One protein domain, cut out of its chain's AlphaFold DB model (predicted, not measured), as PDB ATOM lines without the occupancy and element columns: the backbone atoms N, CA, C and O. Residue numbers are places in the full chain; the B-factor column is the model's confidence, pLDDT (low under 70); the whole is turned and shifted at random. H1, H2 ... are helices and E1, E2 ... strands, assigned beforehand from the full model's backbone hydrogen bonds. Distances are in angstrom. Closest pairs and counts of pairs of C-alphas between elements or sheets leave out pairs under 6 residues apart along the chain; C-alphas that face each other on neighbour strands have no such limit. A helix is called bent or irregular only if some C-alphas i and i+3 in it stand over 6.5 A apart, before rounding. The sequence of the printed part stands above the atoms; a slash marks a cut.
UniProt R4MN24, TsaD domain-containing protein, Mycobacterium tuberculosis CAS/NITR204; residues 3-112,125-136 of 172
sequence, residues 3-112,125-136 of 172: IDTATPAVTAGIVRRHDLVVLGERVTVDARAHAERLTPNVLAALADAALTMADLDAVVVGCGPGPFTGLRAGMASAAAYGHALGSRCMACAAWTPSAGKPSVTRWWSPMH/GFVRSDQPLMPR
ATOM      1  N   ILE A   3     151.217 159.865 189.141       89.81
ATOM      2  CA  ILE A   3     150.466 158.612 189.267       89.81
ATOM      3  C   ILE A   3     149.053 158.881 189.790       89.81
ATOM      4  O   ILE A   3     148.863 159.727 190.665       89.81
ATOM      5  N   ASP A   4     148.068 158.149 189.280       87.75
ATOM      6  CA  ASP A   4     146.682 158.220 189.745       87.75
ATOM      7  C   ASP A   4     146.076 156.816 189.838       87.75
ATOM      8  O   ASP A   4     146.153 156.014 188.906       87.75
ATOM      9  N   THR A   5     145.505 156.519 191.002       85.81
ATOM     10  CA  THR A   5     144.827 155.260 191.339       85.81
ATOM     11  C   THR A   5     143.473 155.517 192.012       85.81
ATOM     12  O   THR A   5     142.926 154.634 192.678       85.81
ATOM     13  N   ALA A   6     142.929 156.732 191.872       81.81
ATOM     14  CA  ALA A   6     141.642 157.139 192.433       81.81
ATOM     15  C   ALA A   6     140.433 156.613 191.638       81.81
ATOM     16  O   ALA A   6     139.291 156.784 192.059       81.81
ATOM     17  N   THR A   7     140.665 155.963 190.499       78.19
ATOM     18  CA  THR A   7     139.628 155.375 189.646       78.19
ATOM     19  C   THR A   7     140.005 153.931 189.279       78.19
ATOM     20  O   THR A   7     141.133 153.508 189.543       78.19
ATOM     21  N   PRO A   8     139.109 153.152 188.641       78.31
ATOM     22  CA  PRO A   8     139.466 151.867 188.030       78.31
ATOM     23  C   PRO A   8     140.636 151.935 187.035       78.31
ATOM     24  O   PRO A   8     141.252 150.908 186.751       78.31
ATOM     25  N   ALA A   9     140.941 153.121 186.499       82.31
ATOM     26  CA  ALA A   9     142.102 153.356 185.659       82.31
ATOM     27  C   ALA A   9     143.336 153.655 186.522       82.31
ATOM     28  O   ALA A   9     143.408 154.666 187.220       82.31
ATOM     29  N   VAL A  10     144.328 152.773 186.440       84.94
ATOM     30  CA  VAL A  10     145.662 152.963 187.011       84.94
ATOM     31  C   VAL A  10     146.503 153.710 185.992       84.94
ATOM     32  O   VAL A  10     146.817 153.167 184.932       84.94
ATOM     33  N   THR A  11     146.889 154.935 186.324       88.00
ATOM     34  CA  THR A  11     147.618 155.812 185.408       88.00
ATOM     35  C   THR A  11     149.006 156.139 185.942       88.00
ATOM     36  O   THR A  11     149.168 156.438 187.126       88.00
ATOM     37  N   ALA A  12     150.001 156.117 185.058       91.19
ATOM     38  CA  ALA A  12     151.338 156.645 185.293       91.19
ATOM     39  C   ALA A  12     151.764 157.514 184.103       91.19
ATOM     40  O   ALA A  12     151.589 157.123 182.951       91.19
ATOM     41  N   GLY A  13     152.334 158.685 184.383       92.75
ATOM     42  CA  GLY A  13     152.773 159.636 183.367       92.75
ATOM     43  C   GLY A  13     154.111 160.286 183.703       92.75
ATOM     44  O   GLY A  13     154.389 160.653 184.852       92.75
ATOM     45  N   ILE A  14     154.944 160.463 182.684       91.50
ATOM     46  CA  ILE A  14     156.205 161.195 182.754       91.50
ATOM     47  C   ILE A  14     156.011 162.536 182.067       91.50
ATOM     48  O   ILE A  14     155.618 162.610 180.907       91.50
ATOM     49  N   VAL A  15     156.271 163.604 182.812       91.44
ATOM     50  CA  VAL A  15     156.074 164.978 182.358       91.44
ATOM     51  C   VAL A  15     157.366 165.733 182.575       91.44
ATOM     52  O   VAL A  15     157.970 165.644 183.650       91.44
ATOM     53  N   ARG A  16     157.769 166.494 181.565       87.56
ATOM     54  CA  ARG A  16     158.889 167.410 181.675       87.56
ATOM     55  C   ARG A  16     158.438 168.687 182.376       87.56
ATOM     56  O   ARG A  16     157.453 169.313 182.011       87.56
ATOM     57  N   ARG A  17     159.150 169.072 183.435       81.75
ATOM     58  CA  ARG A  17     158.677 170.105 184.370       81.75
ATOM     59  C   ARG A  17     158.589 171.516 183.774       81.75
ATOM     60  O   ARG A  17     157.757 172.290 184.233       81.75
ATOM     61  N   HIS A  18     159.466 171.874 182.837       80.94
ATOM     62  CA  HIS A  18     159.606 173.269 182.399       80.94
ATOM     63  C   HIS A  18     158.544 173.704 181.378       80.94
ATOM     64  O   HIS A  18     158.134 174.858 181.386       80.94
ATOM     65  N   ASP A  19     158.101 172.782 180.528       82.44
ATOM     66  CA  ASP A  19     157.145 172.986 179.433       82.44
ATOM     67  C   ASP A  19     155.854 172.165 179.623       82.44
ATOM     68  O   ASP A  19     154.898 172.332 178.870       82.44
ATOM     69  N   LEU A  20     155.812 171.304 180.648       81.25
ATOM     70  CA  LEU A  20     154.706 170.397 180.963       81.25
ATOM     71  C   LEU A  20     154.366 169.431 179.820       81.25
ATOM     72  O   LEU A  20     153.238 168.947 179.722       81.25
ATOM     73  N   VAL A  21     155.352 169.107 178.981       84.62
ATOM     74  CA  VAL A  21     155.187 168.134 177.898       84.62
ATOM     75  C   VAL A  21     155.163 166.719 178.472       84.62
ATOM     76  O   VAL A  21     156.037 166.333 179.255       84.62
ATOM     77  N   VAL A  22     154.160 165.936 178.072       89.19
ATOM     78  CA  VAL A  22     154.071 164.506 178.388       89.19
ATOM     79  C   VAL A  22     155.075 163.755 177.516       89.19
ATOM     80  O   VAL A  22     155.022 163.835 176.293       89.19
ATOM     81  N   LEU A  23     156.007 163.053 178.158       88.19
ATOM     82  CA  LEU A  23     157.055 162.268 177.500       88.19
ATOM     83  C   LEU A  23     156.693 160.785 177.389       88.19
ATOM     84  O   LEU A  23     157.219 160.092 176.531       88.19
ATOM     85  N   GLY A  24     155.808 160.302 178.259       87.88
ATOM     86  CA  GLY A  24     155.361 158.914 178.278       87.88
ATOM     87  C   GLY A  24     154.159 158.750 179.195       87.88
ATOM     88  O   GLY A  24     154.055 159.427 180.221       87.88
ATOM     89  N   GLU A  25     153.240 157.869 178.820       91.38
ATOM     90  CA  GLU A  25     151.967 157.689 179.510       91.38
ATOM     91  C   GLU A  25     151.501 156.240 179.416       91.38
ATOM     92  O   GLU A  25     151.510 155.635 178.344       91.38
ATOM     93  N   ARG A  26     151.053 155.686 180.545       88.81
ATOM     94  CA  ARG A  26     150.450 154.358 180.606       88.81
ATOM     95  C   ARG A  26     149.206 154.363 181.474       88.81
ATOM     96  O   ARG A  26     149.255 154.719 182.652       88.81
ATOM     97  N   VAL A  27     148.115 153.884 180.886       87.56
ATOM     98  CA  VAL A  27     146.819 153.719 181.537       87.56
ATOM     99  C   VAL A  27     146.405 152.261 181.421       87.56
ATOM    100  O   VAL A  27     146.334 151.711 180.324       87.56
ATOM    101  N   THR A  28     146.106 151.640 182.558       84.19
ATOM    102  CA  THR A  28     145.543 150.288 182.609       84.19
ATOM    103  C   THR A  28     144.227 150.338 183.359       84.19
ATOM    104  O   THR A  28     144.192 150.743 184.519       84.19
ATOM    105  N   VAL A  29     143.139 149.926 182.712       82.94
ATOM    106  CA  VAL A  29     141.814 149.867 183.340       82.94
ATOM    107  C   VAL A  29     141.630 148.491 183.964       82.94
ATOM    108  O   VAL A  29     141.307 147.525 183.278       82.94
ATOM    109  N   ASP A  30     141.867 148.409 185.269       76.06
ATOM    110  CA  ASP A  30     141.671 147.198 186.060       76.06
ATOM    111  C   ASP A  30     141.359 147.579 187.513       76.06
ATOM    112  O   ASP A  30     142.233 147.967 188.291       76.06
ATOM    113  N   ALA A  31     140.082 147.457 187.884       61.31
ATOM    114  CA  ALA A  31     139.569 147.855 189.193       61.31
ATOM    115  C   ALA A  31     140.083 146.995 190.363       61.31
ATOM    116  O   ALA A  31     139.826 147.324 191.520       61.31
ATOM    117  N   ARG A  32     140.742 145.860 190.094       70.38
ATOM    118  CA  ARG A  32     141.197 144.924 191.136       70.38
ATOM    119  C   ARG A  32     142.713 144.885 191.276       70.38
ATOM    120  O   ARG A  32     143.201 144.524 192.342       70.38
ATOM    121  N   ALA A  33     143.447 145.317 190.256       73.25
ATOM    122  CA  ALA A  33     144.897 145.171 190.183       73.25
ATOM    123  C   ALA A  33     145.667 146.497 190.365       73.25
ATOM    124  O   ALA A  33     146.725 146.689 189.769       73.25
ATOM    125  N   HIS A  34     145.174 147.428 191.195       72.88
ATOM    126  CA  HIS A  34     145.802 148.748 191.373       72.88
ATOM    127  C   HIS A  34     147.284 148.683 191.765       72.88
ATOM    128  O   HIS A  34     148.111 149.374 191.174       72.88
ATOM    129  N   ALA A  35     147.627 147.841 192.742       73.44
ATOM    130  CA  ALA A  35     149.007 147.690 193.198       73.44
ATOM    131  C   ALA A  35     149.880 146.946 192.172       73.44
ATOM    132  O   ALA A  35     151.032 147.317 191.958       73.44
ATOM    133  N   GLU A  36     149.321 145.931 191.510       84.25
ATOM    134  CA  GLU A  36     150.043 145.091 190.549       84.25
ATOM    135  C   GLU A  36     150.315 145.809 189.225       84.25
ATOM    136  O   GLU A  36     151.346 145.572 188.604       84.25
ATOM    137  N   ARG A  37     149.419 146.705 188.789       87.69
ATOM    138  CA  ARG A  37     149.541 147.433 187.515       87.69
ATOM    139  C   ARG A  37     150.312 148.737 187.617       87.69
ATOM    140  O   ARG A  37     150.846 149.191 186.609       87.69
ATOM    141  N   LEU A  38     150.416 149.324 188.808       87.62
ATOM    142  CA  LEU A  38     151.063 150.620 188.977       87.62
ATOM    143  C   LEU A  38     152.550 150.580 188.603       87.62
ATOM    144  O   LEU A  38     152.986 151.359 187.761       87.62
ATOM    145  N   THR A  39     153.320 149.658 189.182       91.50
ATOM    146  CA  THR A  39     154.761 149.562 188.898       91.50
ATOM    147  C   THR A  39     155.046 149.239 187.423       91.50
ATOM    148  O   THR A  39     155.862 149.944 186.831       91.50
ATOM    149  N   PRO A  40     154.374 148.264 186.774       92.56
ATOM    150  CA  PRO A  40     154.521 148.044 185.334       92.56
ATOM    151  C   PRO A  40     154.203 149.278 184.487       92.56
ATOM    152  O   PRO A  40     154.961 149.589 183.572       92.56
ATOM    153  N   ASN A  41     153.132 150.013 184.808       92.62
ATOM    154  CA  ASN A  41     152.776 151.233 184.082       92.62
ATOM    155  C   ASN A  41     153.850 152.317 184.239       92.62
ATOM    156  O   ASN A  41     154.195 152.973 183.261       92.62
ATOM    157  N   VAL A  42     154.418 152.475 185.439       93.19
ATOM    158  CA  VAL A  42     155.538 153.398 185.688       93.19
ATOM    159  C   VAL A  42     156.755 153.030 184.842       93.19
ATOM    160  O   VAL A  42     157.313 153.893 184.169       93.19
ATOM    161  N   LEU A  43     157.154 151.756 184.847       94.50
ATOM    162  CA  LEU A  43     158.317 151.288 184.090       94.50
ATOM    163  C   LEU A  43     158.118 151.454 182.581       94.50
ATOM    164  O   LEU A  43     159.030 151.894 181.888       94.50
ATOM    165  N   ALA A  44     156.923 151.152 182.075       93.50
ATOM    166  CA  ALA A  44     156.606 151.326 180.665       93.50
ATOM    167  C   ALA A  44     156.539 152.811 180.261       93.50
ATOM    168  O   ALA A  44     157.077 153.169 179.222       93.50
ATOM    169  N   ALA A  45     155.980 153.697 181.096       92.38
ATOM    170  CA  ALA A  45     155.962 155.138 180.820       92.38
ATOM    171  C   ALA A  45     157.372 155.758 180.831       92.38
ATOM    172  O   ALA A  45     157.655 156.677 180.064       92.38
ATOM    173  N   LEU A  46     158.268 155.254 181.685       95.19
ATOM    174  CA  LEU A  46     159.687 155.614 181.676       95.19
ATOM    175  C   LEU A  46     160.394 155.138 180.407       95.19
ATOM    176  O   LEU A  46     161.133 155.911 179.803       95.19
ATOM    177  N   ALA A  47     160.127 153.901 179.983       95.56
ATOM    178  CA  ALA A  47     160.675 153.355 178.748       95.56
ATOM    179  C   ALA A  47     160.228 154.165 177.519       95.56
ATOM    180  O   ALA A  47     161.068 154.502 176.689       95.56
ATOM    181  N   ASP A  48     158.949 154.549 177.444       91.88
ATOM    182  CA  ASP A  48     158.425 155.403 176.365       91.88
ATOM    183  C   ASP A  48     159.101 156.777 176.336       91.88
ATOM    184  O   ASP A  48     159.375 157.321 175.268       91.88
ATOM    185  N   ALA A  49     159.415 157.316 177.516       92.25
ATOM    186  CA  ALA A  49     160.127 158.578 177.661       92.25
ATOM    187  C   ALA A  49     161.649 158.455 177.445       92.25
ATOM    188  O   ALA A  49     162.336 159.475 177.489       92.25
ATOM    189  N   ALA A  50     162.177 157.240 177.246       95.88
ATOM    190  CA  ALA A  50     163.608 156.927 177.243       95.88
ATOM    191  C   ALA A  50     164.347 157.434 178.500       95.88
ATOM    192  O   ALA A  50     165.471 157.929 178.425       95.88
ATOM    193  N   LEU A  51     163.701 157.314 179.664       94.69
ATOM    194  CA  LEU A  51     164.217 157.739 180.966       94.69
ATOM    195  C   LEU A  51     164.264 156.570 181.949       94.69
ATOM    196  O   LEU A  51     163.602 155.546 181.791       94.69
ATOM    197  N   THR A  52     165.023 156.750 183.020       94.00
ATOM    198  CA  THR A  52     165.083 155.841 184.162       94.00
ATOM    199  C   THR A  52     164.494 156.499 185.408       94.00
ATOM    200  O   THR A  52     164.257 157.705 185.457       94.00
ATOM    201  N   MET A  53     164.285 155.712 186.469       91.31
ATOM    202  CA  MET A  53     163.874 156.263 187.767       91.31
ATOM    203  C   MET A  53     164.867 157.308 188.299       91.31
ATOM    204  O   MET A  53     164.440 158.224 188.990       91.31
ATOM    205  N   ALA A  54     166.162 157.192 187.988       90.00
ATOM    206  CA  ALA A  54     167.183 158.124 188.467       90.00
ATOM    207  C   ALA A  54     167.084 159.516 187.817       90.00
ATOM    208  O   ALA A  54     167.535 160.492 188.409       90.00
ATOM    209  N   ASP A  55     166.446 159.611 186.648       91.00
ATOM    210  CA  ASP A  55     166.268 160.865 185.910       91.00
ATOM    211  C   ASP A  55     165.057 161.674 186.404       91.00
ATOM    212  O   ASP A  55     164.775 162.770 185.919       91.00
ATOM    213  N   LEU A  56     164.291 161.130 187.356       89.94
ATOM    214  CA  LEU A  56     163.095 161.775 187.876       89.94
ATOM    215  C   LEU A  56     163.418 162.751 189.006       89.94
ATOM    216  O   LEU A  56     163.955 162.387 190.046       89.94
ATOM    217  N   ASP A  57     162.933 163.982 188.867       87.12
ATOM    218  CA  ASP A  57     163.069 164.985 189.923       87.12
ATOM    219  C   ASP A  57     162.078 164.808 191.072       87.12
ATOM    220  O   ASP A  57     162.364 165.204 192.198       87.12
ATOM    221  N   ALA A  58     160.871 164.317 190.789       89.31
ATOM    222  CA  ALA A  58     159.786 164.258 191.762       89.31
ATOM    223  C   ALA A  58     158.662 163.312 191.332       89.31
ATOM    224  O   ALA A  58     158.461 163.033 190.139       89.31
ATOM    225  N   VAL A  59     157.869 162.898 192.321       89.31
ATOM    226  CA  VAL A  59     156.628 162.137 192.132       89.31
ATOM    227  C   VAL A  59     155.429 162.937 192.628       89.31
ATOM    228  O   VAL A  59     155.463 163.515 193.713       89.31
ATOM    229  N   VAL A  60     154.366 162.950 191.831       90.38
ATOM    230  CA  VAL A  60     153.058 163.514 192.165       90.38
ATOM    231  C   VAL A  60     152.039 162.379 192.199       90.38
ATOM    232  O   VAL A  60     152.044 161.541 191.300       90.38
ATOM    233  N   VAL A  61     151.179 162.338 193.215       89.69
ATOM    234  CA  VAL A  61     150.126 161.318 193.349       89.69
ATOM    235  C   VAL A  61     148.745 161.937 193.510       89.69
ATOM    236  O   VAL A  61     148.565 162.824 194.343       89.69
ATOM    237  N   GLY A  62     147.776 161.436 192.743       86.00
ATOM    238  CA  GLY A  62     146.358 161.747 192.900       86.00
ATOM    239  C   GLY A  62     145.798 161.203 194.212       86.00
ATOM    240  O   GLY A  62     145.891 160.010 194.493       86.00
ATOM    241  N   CYS A  63     145.193 162.073 195.020       75.38
ATOM    242  CA  CYS A  63     144.576 161.701 196.298       75.38
ATOM    243  C   CYS A  63     143.055 161.496 196.220       75.38
ATOM    244  O   CYS A  63     142.416 161.287 197.252       75.38
ATOM    245  N   GLY A  64     142.473 161.505 195.018       66.19
ATOM    246  CA  GLY A  64     141.035 161.304 194.834       66.19
ATOM    247  C   GLY A  64     140.182 162.517 195.218       66.19
ATOM    248  O   GLY A  64     140.732 163.596 195.458       66.19
ATOM    249  N   PRO A  65     138.843 162.354 195.211       68.38
ATOM    250  CA  PRO A  65     138.113 161.233 195.823       68.38
ATOM    251  C   PRO A  65     138.105 159.937 194.995       68.38
ATOM    252  O   PRO A  65     138.115 159.979 193.772       68.38
ATOM    253  N   GLY A  66     138.099 158.781 195.668       71.81
ATOM    254  CA  GLY A  66     138.183 157.463 195.028       71.81
ATOM    255  C   GLY A  66     138.127 156.294 196.023       71.81
ATOM    256  O   GLY A  66     138.104 156.525 197.237       71.81
ATOM    257  N   PRO A  67     138.104 155.031 195.551       72.38
ATOM    258  CA  PRO A  67     138.077 153.858 196.415       72.38
ATOM    259  C   PRO A  67     139.348 153.786 197.270       72.38
ATOM    260  O   PRO A  67     140.477 153.917 196.793       72.38
ATOM    261  N   PHE A  68     139.150 153.547 198.565       72.56
ATOM    262  CA  PHE A  68     140.196 153.595 199.589       72.56
ATOM    263  C   PHE A  68     141.388 152.667 199.314       72.56
ATOM    264  O   PHE A  68     142.533 153.006 199.621       72.56
ATOM    265  N   THR A  69     141.126 151.498 198.730       76.31
ATOM    266  CA  THR A  69     142.146 150.501 198.389       76.31
ATOM    267  C   THR A  69     143.075 150.998 197.280       76.31
ATOM    268  O   THR A  69     144.294 150.902 197.427       76.31
ATOM    269  N   GLY A  70     142.520 151.597 196.220       79.31
ATOM    270  CA  GLY A  70     143.287 152.192 195.125       79.31
ATOM    271  C   GLY A  70     144.136 153.370 195.597       79.31
ATOM    272  O   GLY A  70     145.345 153.395 195.363       79.31
ATOM    273  N   LEU A  71     143.545 154.294 196.360       85.00
ATOM    274  CA  LEU A  71     144.243 155.482 196.868       85.00
ATOM    275  C   LEU A  71     145.448 155.135 197.750       85.00
ATOM    276  O   LEU A  71     146.515 155.736 197.619       85.00
ATOM    277  N   ARG A  72     145.309 154.147 198.642       85.81
ATOM    278  CA  ARG A  72     146.415 153.726 199.513       85.81
ATOM    279  C   ARG A  72     147.571 153.115 198.736       85.81
ATOM    280  O   ARG A  72     148.716 153.411 199.068       85.81
ATOM    281  N   ALA A  73     147.286 152.311 197.713       87.12
ATOM    282  CA  ALA A  73     148.324 151.747 196.856       87.12
ATOM    283  C   ALA A  73     149.112 152.858 196.140       87.12
ATOM    284  O   ALA A  73     150.340 152.870 196.201       87.12
ATOM    285  N   GLY A  74     148.412 153.840 195.561       88.38
ATOM    286  CA  GLY A  74     149.039 154.997 194.917       88.38
ATOM    287  C   GLY A  74     149.915 155.799 195.881       88.38
ATOM    288  O   GLY A  74     151.097 156.007 195.618       88.38
ATOM    289  N   MET A  75     149.376 156.203 197.036       90.31
ATOM    290  CA  MET A  75     150.124 156.997 198.021       90.31
ATOM    291  C   MET A  75     151.339 156.254 198.591       90.31
ATOM    292  O   MET A  75     152.399 156.858 198.759       90.31
ATOM    293  N   ALA A  76     151.215 154.952 198.868       90.62
ATOM    294  CA  ALA A  76     152.324 154.140 199.362       90.62
ATOM    295  C   ALA A  76     153.455 154.041 198.325       90.62
ATOM    296  O   ALA A  76     154.619 154.262 198.664       90.62
ATOM    297  N   SER A  77     153.118 153.792 197.057       90.81
ATOM    298  CA  SER A  77     154.098 153.763 195.969       90.81
ATOM    299  C   SER A  77     154.741 155.128 195.740       90.81
ATOM    300  O   SER A  77     155.960 155.217 195.614       90.81
ATOM    301  N   ALA A  78     153.963 156.214 195.774       90.19
ATOM    302  CA  ALA A  78     154.497 157.570 195.668       90.19
ATOM    303  C   ALA A  78     155.485 157.894 196.792       90.19
ATOM    304  O   ALA A  78     156.519 158.513 196.549       90.19
ATOM    305  N   ALA A  79     155.184 157.476 198.024       89.25
ATOM    306  CA  ALA A  79     156.088 157.638 199.155       89.25
ATOM    307  C   ALA A  79     157.378 156.824 198.965       89.25
ATOM    308  O   ALA A  79     158.462 157.349 199.217       89.25
ATOM    309  N   ALA A  80     157.277 155.586 198.472       90.31
ATOM    310  CA  ALA A  80     158.432 154.737 198.189       90.31
ATOM    311  C   ALA A  80     159.331 155.334 197.093       90.31
ATOM    312  O   ALA A  80     160.537 155.480 197.294       90.31
ATOM    313  N   TYR A  81     158.749 155.761 195.970       90.56
ATOM    314  CA  TYR A  81     159.492 156.435 194.904       90.56
ATOM    315  C   TYR A  81     160.073 157.761 195.380       90.56
ATOM    316  O   TYR A  81     161.250 158.030 195.178       90.56
ATOM    317  N   GLY A  82     159.283 158.565 196.091       87.44
ATOM    318  CA  GLY A  82     159.750 159.800 196.699       87.44
ATOM    319  C   GLY A  82     160.957 159.574 197.597       87.44
ATOM    320  O   GLY A  82     161.903 160.350 197.531       87.44
ATOM    321  N   HIS A  83     160.952 158.511 198.404       86.50
ATOM    322  CA  HIS A  83     162.084 158.137 199.246       86.50
ATOM    323  C   HIS A  83     163.320 157.772 198.417       86.50
ATOM    324  O   HIS A  83     164.397 158.297 198.696       86.50
ATOM    325  N   ALA A  84     163.153 156.958 197.370       87.44
ATOM    326  CA  ALA A  84     164.230 156.608 196.443       87.44
ATOM    327  C   ALA A  84     164.836 157.842 195.743       87.44
ATOM    328  O   ALA A  84     166.042 157.888 195.529       87.44
ATOM    329  N   LEU A  85     164.025 158.870 195.470       86.31
ATOM    330  CA  LEU A  85     164.443 160.144 194.863       86.31
ATOM    331  C   LEU A  85     164.945 161.197 195.873       86.31
ATOM    332  O   LEU A  85     165.119 162.364 195.522       86.31
ATOM    333  N   GLY A  86     165.133 160.847 197.150       84.25
ATOM    334  CA  GLY A  86     165.621 161.799 198.157       84.25
ATOM    335  C   GLY A  86     164.534 162.662 198.819       84.25
ATOM    336  O   GLY A  86     164.796 163.787 199.240       84.25
ATOM    337  N   SER A  87     163.332 162.110 199.003       71.38
ATOM    338  CA  SER A  87     162.140 162.718 199.637       71.38
ATOM    339  C   SER A  87     161.426 163.800 198.809       71.38
ATOM    340  O   SER A  87     161.003 164.820 199.353       71.38
ATOM    341  N   ARG A  88     161.258 163.575 197.499       79.75
ATOM    342  CA  ARG A  88     160.602 164.511 196.562       79.75
ATOM    343  C   ARG A  88     159.229 163.988 196.094       79.75
ATOM    344  O   ARG A  88     159.055 163.617 194.935       79.75
ATOM    345  N   CYS A  89     158.256 163.917 197.009       77.62
ATOM    346  CA  CYS A  89     156.889 163.443 196.734       77.62
ATOM    347  C   CYS A  89     155.831 164.483 197.137       77.62
ATOM    348  O   CYS A  89     155.912 165.049 198.228       77.62
ATOM    349  N   MET A  90     154.845 164.714 196.266       79.25
ATOM    350  CA  MET A  90     153.727 165.640 196.475       79.25
ATOM    351  C   MET A  90     152.388 164.940 196.233       79.25
ATOM    352  O   MET A  90     152.214 164.233 195.243       79.25
ATOM    353  N   ALA A  91     151.420 165.173 197.114       73.81
ATOM    354  CA  ALA A  91     150.029 164.787 196.889       73.81
ATOM    355  C   ALA A  91     149.275 165.898 196.158       73.81
ATOM    356  O   ALA A  91     149.399 167.069 196.523       73.81
ATOM    357  N   CYS A  92     148.451 165.532 195.178       66.56
ATOM    358  CA  CYS A  92     147.463 166.421 194.587       66.56
ATOM    359  C   CYS A  92     146.054 165.978 195.024       66.56
ATOM    360  O   CYS A  92     145.555 164.915 194.655       66.56
ATOM    361  N   ALA A  93     145.423 166.778 195.885       55.84
ATOM    362  CA  ALA A  93     144.029 166.572 196.274       55.84
ATOM    363  C   ALA A  93     143.108 167.065 195.155       55.84
ATOM    364  O   ALA A  93     143.342 168.143 194.603       55.84
ATOM    365  N   ALA A  94     142.052 166.315 194.837       50.47
ATOM    366  CA  ALA A  94     140.999 166.845 193.987       50.47
ATOM    367  C   ALA A  94     140.002 167.652 194.844       50.47
ATOM    368  O   ALA A  94     139.374 167.112 195.751       50.47
ATOM    369  N   TRP A  95     139.848 168.933 194.479       33.00
ATOM    370  CA  TRP A  95     138.755 169.863 194.817       33.00
ATOM    371  C   TRP A  95     138.738 170.564 196.200       33.00
ATOM    372  O   TRP A  95     138.719 169.950 197.263       33.00
ATOM    373  N   THR A  96     138.657 171.904 196.178       29.00
ATOM    374  CA  THR A  96     138.184 172.771 197.280       29.00
ATOM    375  C   THR A  96     137.457 173.971 196.649       29.00
ATOM    376  O   THR A  96     138.041 174.606 195.770       29.00
ATOM    377  N   PRO A  97     136.206 174.304 197.018       27.69
ATOM    378  CA  PRO A  97     135.522 175.462 196.455       27.69
ATOM    379  C   PRO A  97     136.011 176.740 197.152       27.69
ATOM    380  O   PRO A  97     135.651 176.999 198.297       27.69
ATOM    381  N   SER A  98     136.816 177.564 196.481       31.06
ATOM    382  CA  SER A  98     137.010 178.957 196.900       31.06
ATOM    383  C   SER A  98     137.081 179.901 195.700       31.06
ATOM    384  O   SER A  98     137.722 179.641 194.685       31.06
ATOM    385  N   ALA A  99     136.316 180.984 195.816       31.52
ATOM    386  CA  ALA A  99     136.110 182.006 194.806       31.52
ATOM    387  C   ALA A  99     137.403 182.782 194.512       31.52
ATOM    388  O   ALA A  99     137.979 183.406 195.400       31.52
ATOM    389  N   GLY A 100     137.832 182.783 193.252       27.75
ATOM    390  CA  GLY A 100     138.937 183.611 192.770       27.75
ATOM    391  C   GLY A 100     139.570 183.003 191.527       27.75
ATOM    392  O   GLY A 100     139.948 181.839 191.544       27.75
ATOM    393  N   LYS A 101     139.637 183.770 190.430       25.92
ATOM    394  CA  LYS A 101     140.114 183.303 189.115       25.92
ATOM    395  C   LYS A 101     141.542 182.737 189.220       25.92
ATOM    396  O   LYS A 101     142.460 183.525 189.445       25.92
ATOM    397  N   PRO A 102     141.772 181.433 188.988       29.17
ATOM    398  CA  PRO A 102     143.116 180.920 188.807       29.17
ATOM    399  C   PRO A 102     143.520 181.078 187.340       29.17
ATOM    400  O   PRO A 102     142.845 180.613 186.421       29.17
ATOM    401  N   SER A 103     144.640 181.758 187.126       25.44
ATOM    402  CA  SER A 103     145.330 181.834 185.846       25.44
ATOM    403  C   SER A 103     145.829 180.451 185.418       25.44
ATOM    404  O   SER A 103     146.444 179.726 186.198       25.44
ATOM    405  N   VAL A 104     145.522 180.125 184.161       28.03
ATOM    406  CA  VAL A 104     145.931 178.971 183.349       28.03
ATOM    407  C   VAL A 104     147.192 178.243 183.829       28.03
ATOM    408  O   VAL A 104     148.284 178.798 183.834       28.03
ATOM    409  N   THR A 105     147.051 176.943 184.100       27.44
ATOM    410  CA  THR A 105     148.019 175.903 183.715       27.44
ATOM    411  C   THR A 105     147.248 174.588 183.592       27.44
ATOM    412  O   THR A 105     146.758 174.042 184.581       27.44
ATOM    413  N   ARG A 106     147.071 174.125 182.351       25.56
ATOM    414  CA  ARG A 106     146.364 172.892 181.988       25.56
ATOM    415  C   ARG A 106     147.109 171.698 182.591       25.56
ATOM    416  O   ARG A 106     148.162 171.323 182.093       25.56
ATOM    417  N   TRP A 107     146.554 171.103 183.642       31.03
ATOM    418  CA  TRP A 107     146.948 169.773 184.098       31.03
ATOM    419  C   TRP A 107     145.998 168.745 183.496       31.03
ATOM    420  O   TRP A 107     144.778 168.895 183.546       31.03
ATOM    421  N   TRP A 108     146.582 167.721 182.886       31.48
ATOM    422  CA  TRP A 108     145.871 166.558 182.388       31.48
ATOM    423  C   TRP A 108     145.346 165.746 183.581       31.48
ATOM    424  O   TRP A 108     146.112 165.324 184.445       31.48
ATOM    425  N   SER A 109     144.025 165.585 183.646       31.45
ATOM    426  CA  SER A 109     143.356 164.631 184.527       31.45
ATOM    427  C   SER A 109     142.935 163.446 183.658       31.45
ATOM    428  O   SER A 109     142.128 163.648 182.745       31.45
ATOM    429  N   PRO A 110     143.433 162.222 183.898       32.25
ATOM    430  CA  PRO A 110     142.926 161.032 183.240       32.25
ATOM    431  C   PRO A 110     141.616 160.597 183.913       32.25
ATOM    432  O   PRO A 110     141.496 159.499 184.444       32.25
ATOM    433  N   MET A 111     140.590 161.453 183.888       32.44
ATOM    434  CA  MET A 111     139.212 160.983 184.018       32.44
ATOM    435  C   MET A 111     138.805 160.393 182.665       32.44
ATOM    436  O   MET A 111     138.176 161.058 181.844       32.44
ATOM    437  N   HIS A 112     139.179 159.139 182.406       34.66
ATOM    438  CA  HIS A 112     138.562 158.400 181.311       34.66
ATOM    439  C   HIS A 112     137.091 158.140 181.658       34.66
ATOM    440  O   HIS A 112     136.756 157.334 182.527       34.66
ATOM    441  N   GLY A 125     142.323 173.776 188.770       24.19
ATOM    442  CA  GLY A 125     142.846 174.347 190.016       24.19
ATOM    443  C   GLY A 125     143.250 173.301 191.060       24.19
ATOM    444  O   GLY A 125     142.451 172.452 191.445       24.19
ATOM    445  N   PHE A 126     144.495 173.397 191.538       34.25
ATOM    446  CA  PHE A 126     145.021 172.639 192.674       34.25
ATOM    447  C   PHE A 126     145.429 173.599 193.792       34.25
ATOM    448  O   PHE A 126     146.061 174.625 193.537       34.25
ATOM    449  N   VAL A 127     145.127 173.226 195.036       30.55
ATOM    450  CA  VAL A 127     145.726 173.844 196.220       30.55
ATOM    451  C   VAL A 127     147.075 173.174 196.458       30.55
ATOM    452  O   VAL A 127     147.165 171.962 196.657       30.55
ATOM    453  N   ARG A 128     148.140 173.973 196.424       30.88
ATOM    454  CA  ARG A 128     149.487 173.564 196.814       30.88
ATOM    455  C   ARG A 128     149.478 173.191 198.300       30.88
ATOM    456  O   ARG A 128     149.325 174.063 199.146       30.88
ATOM    457  N   SER A 129     149.659 171.913 198.625       32.25
ATOM    458  CA  SER A 129     150.072 171.527 199.974       32.25
ATOM    459  C   SER A 129     151.591 171.641 200.042       32.25
ATOM    460  O   SER A 129     152.300 170.779 199.531       32.25
ATOM    461  N   ASP A 130     152.103 172.694 200.682       31.14
ATOM    462  CA  ASP A 130     153.533 172.812 201.021       31.14
ATOM    463  C   ASP A 130     153.981 171.790 202.089       31.14
ATOM    464  O   ASP A 130     155.145 171.765 202.490       31.14
ATOM    465  N   GLN A 131     153.071 170.929 202.555       31.78
ATOM    466  CA  GLN A 131     153.376 169.870 203.506       31.78
ATOM    467  C   GLN A 131     153.832 168.609 202.757       31.78
ATOM    468  O   GLN A 131     153.043 168.046 201.987       31.78
ATOM    469  N   PRO A 132     155.068 168.123 202.979       38.50
ATOM    470  CA  PRO A 132     155.450 166.803 202.510       38.50
ATOM    471  C   PRO A 132     154.542 165.770 203.185       38.50
ATOM    472  O   PRO A 132     154.339 165.808 204.397       38.50
ATOM    473  N   LEU A 133     154.015 164.825 202.402       42.53
ATOM    474  CA  LEU A 133     153.112 163.771 202.894       42.53
ATOM    475  C   LEU A 133     153.750 162.918 204.009       42.53
ATOM    476  O   LEU A 133     153.059 162.238 204.763       42.53
ATOM    477  N   MET A 134     155.082 162.962 204.101       33.91
ATOM    478  CA  MET A 134     155.891 162.350 205.143       33.91
ATOM    479  C   MET A 134     156.907 163.370 205.675       33.91
ATOM    480  O   MET A 134     157.657 163.950 204.882       33.91
ATOM    481  N   PRO A 135     157.008 163.567 207.002       32.28
ATOM    482  CA  PRO A 135     158.133 164.293 207.572       32.28
ATOM    483  C   PRO A 135     159.435 163.592 207.164       32.28
ATOM    484  O   PRO A 135     159.494 162.362 207.075       32.28
ATOM    485  N   ARG A 136     160.502 164.366 206.911       33.75
ATOM    486  CA  ARG A 136     161.834 163.805 206.621       33.75
ATOM    487  C   ARG A 136     162.152 162.753 207.695       33.75
ATOM    488  O   ARG A 136     161.909 163.044 208.867       33.75
TER     489      ARG A 136
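This is residues 3 to 112 and 125 to 136 of the 172 residues of the protein "TsaD domain-containing protein" of Mycobacterium tuberculosis CAS/NITR204 (UniProt R4MN24). Two small pairs of strands, the hairpin E1-E2 and the parallel pair E3-E4, stand side by side as a loose layer, and a helix covers each pair on one side, H1 over E1 and E2, H2 over E3 and E4. A long loop, residues 93 to 112, swings away from this body. The 122 printed residues, under half of them in named elements, run E1, E2, H1, E3, H2, E4, a mixed class. The whole is compact, with a radius of gyration of the C-alphas of 14.1 A, spanning 40 by 32 by 31 A.

Find C-alpha 9 at (142.102, 153.356, 185.659); there E1 begins, residues 9 to 15. E2, residues 22 to 29, is 19.7 A long. H1, residues 34 to 48, is 20.7 A long and only just irregular: C-alphas 36 and 39 are 6.7 A apart. Next come E3, residues 59 to 62, H2, residues 68 to 84 and 24.4 A long, and E4, residues 89 to 92, ending at C-alpha 92, (147.463, 166.421, 194.587).

E1 and E2 form an antiparallel hairpin; look at N 12 and O 26, 2.9 A. The closest C-alphas of E2 and H1 are those of Gly 24 and Ala 45, 4.6 A. E1 and E3 are near each other. E3, H2 and E4 make a strand-helix-strand unit, two parallel neighbour strands with a helix between, its crossover right-handed; see N 90 and O 59, 2.9 A. H1, with residues 34 to 38 alone, touches H2, closest at the C-alphas of Ala 35 and Ala 73, 5.5 A, at a steep tilt of 46 degrees, the same way. Every O i to N i+4 pair is within hydrogen-bond range in H2, 9 of 11 in H1.

The C-alphas farthest apart, Ala 50 and Ala 99, are 41.2 A apart. Residues 113 to 124 are not printed; C-alphas 112 and 125 are 18.7 A apart. Model confidence is under 70 at residues 31, 64 to 65, 92 to 112 and 125 to 136.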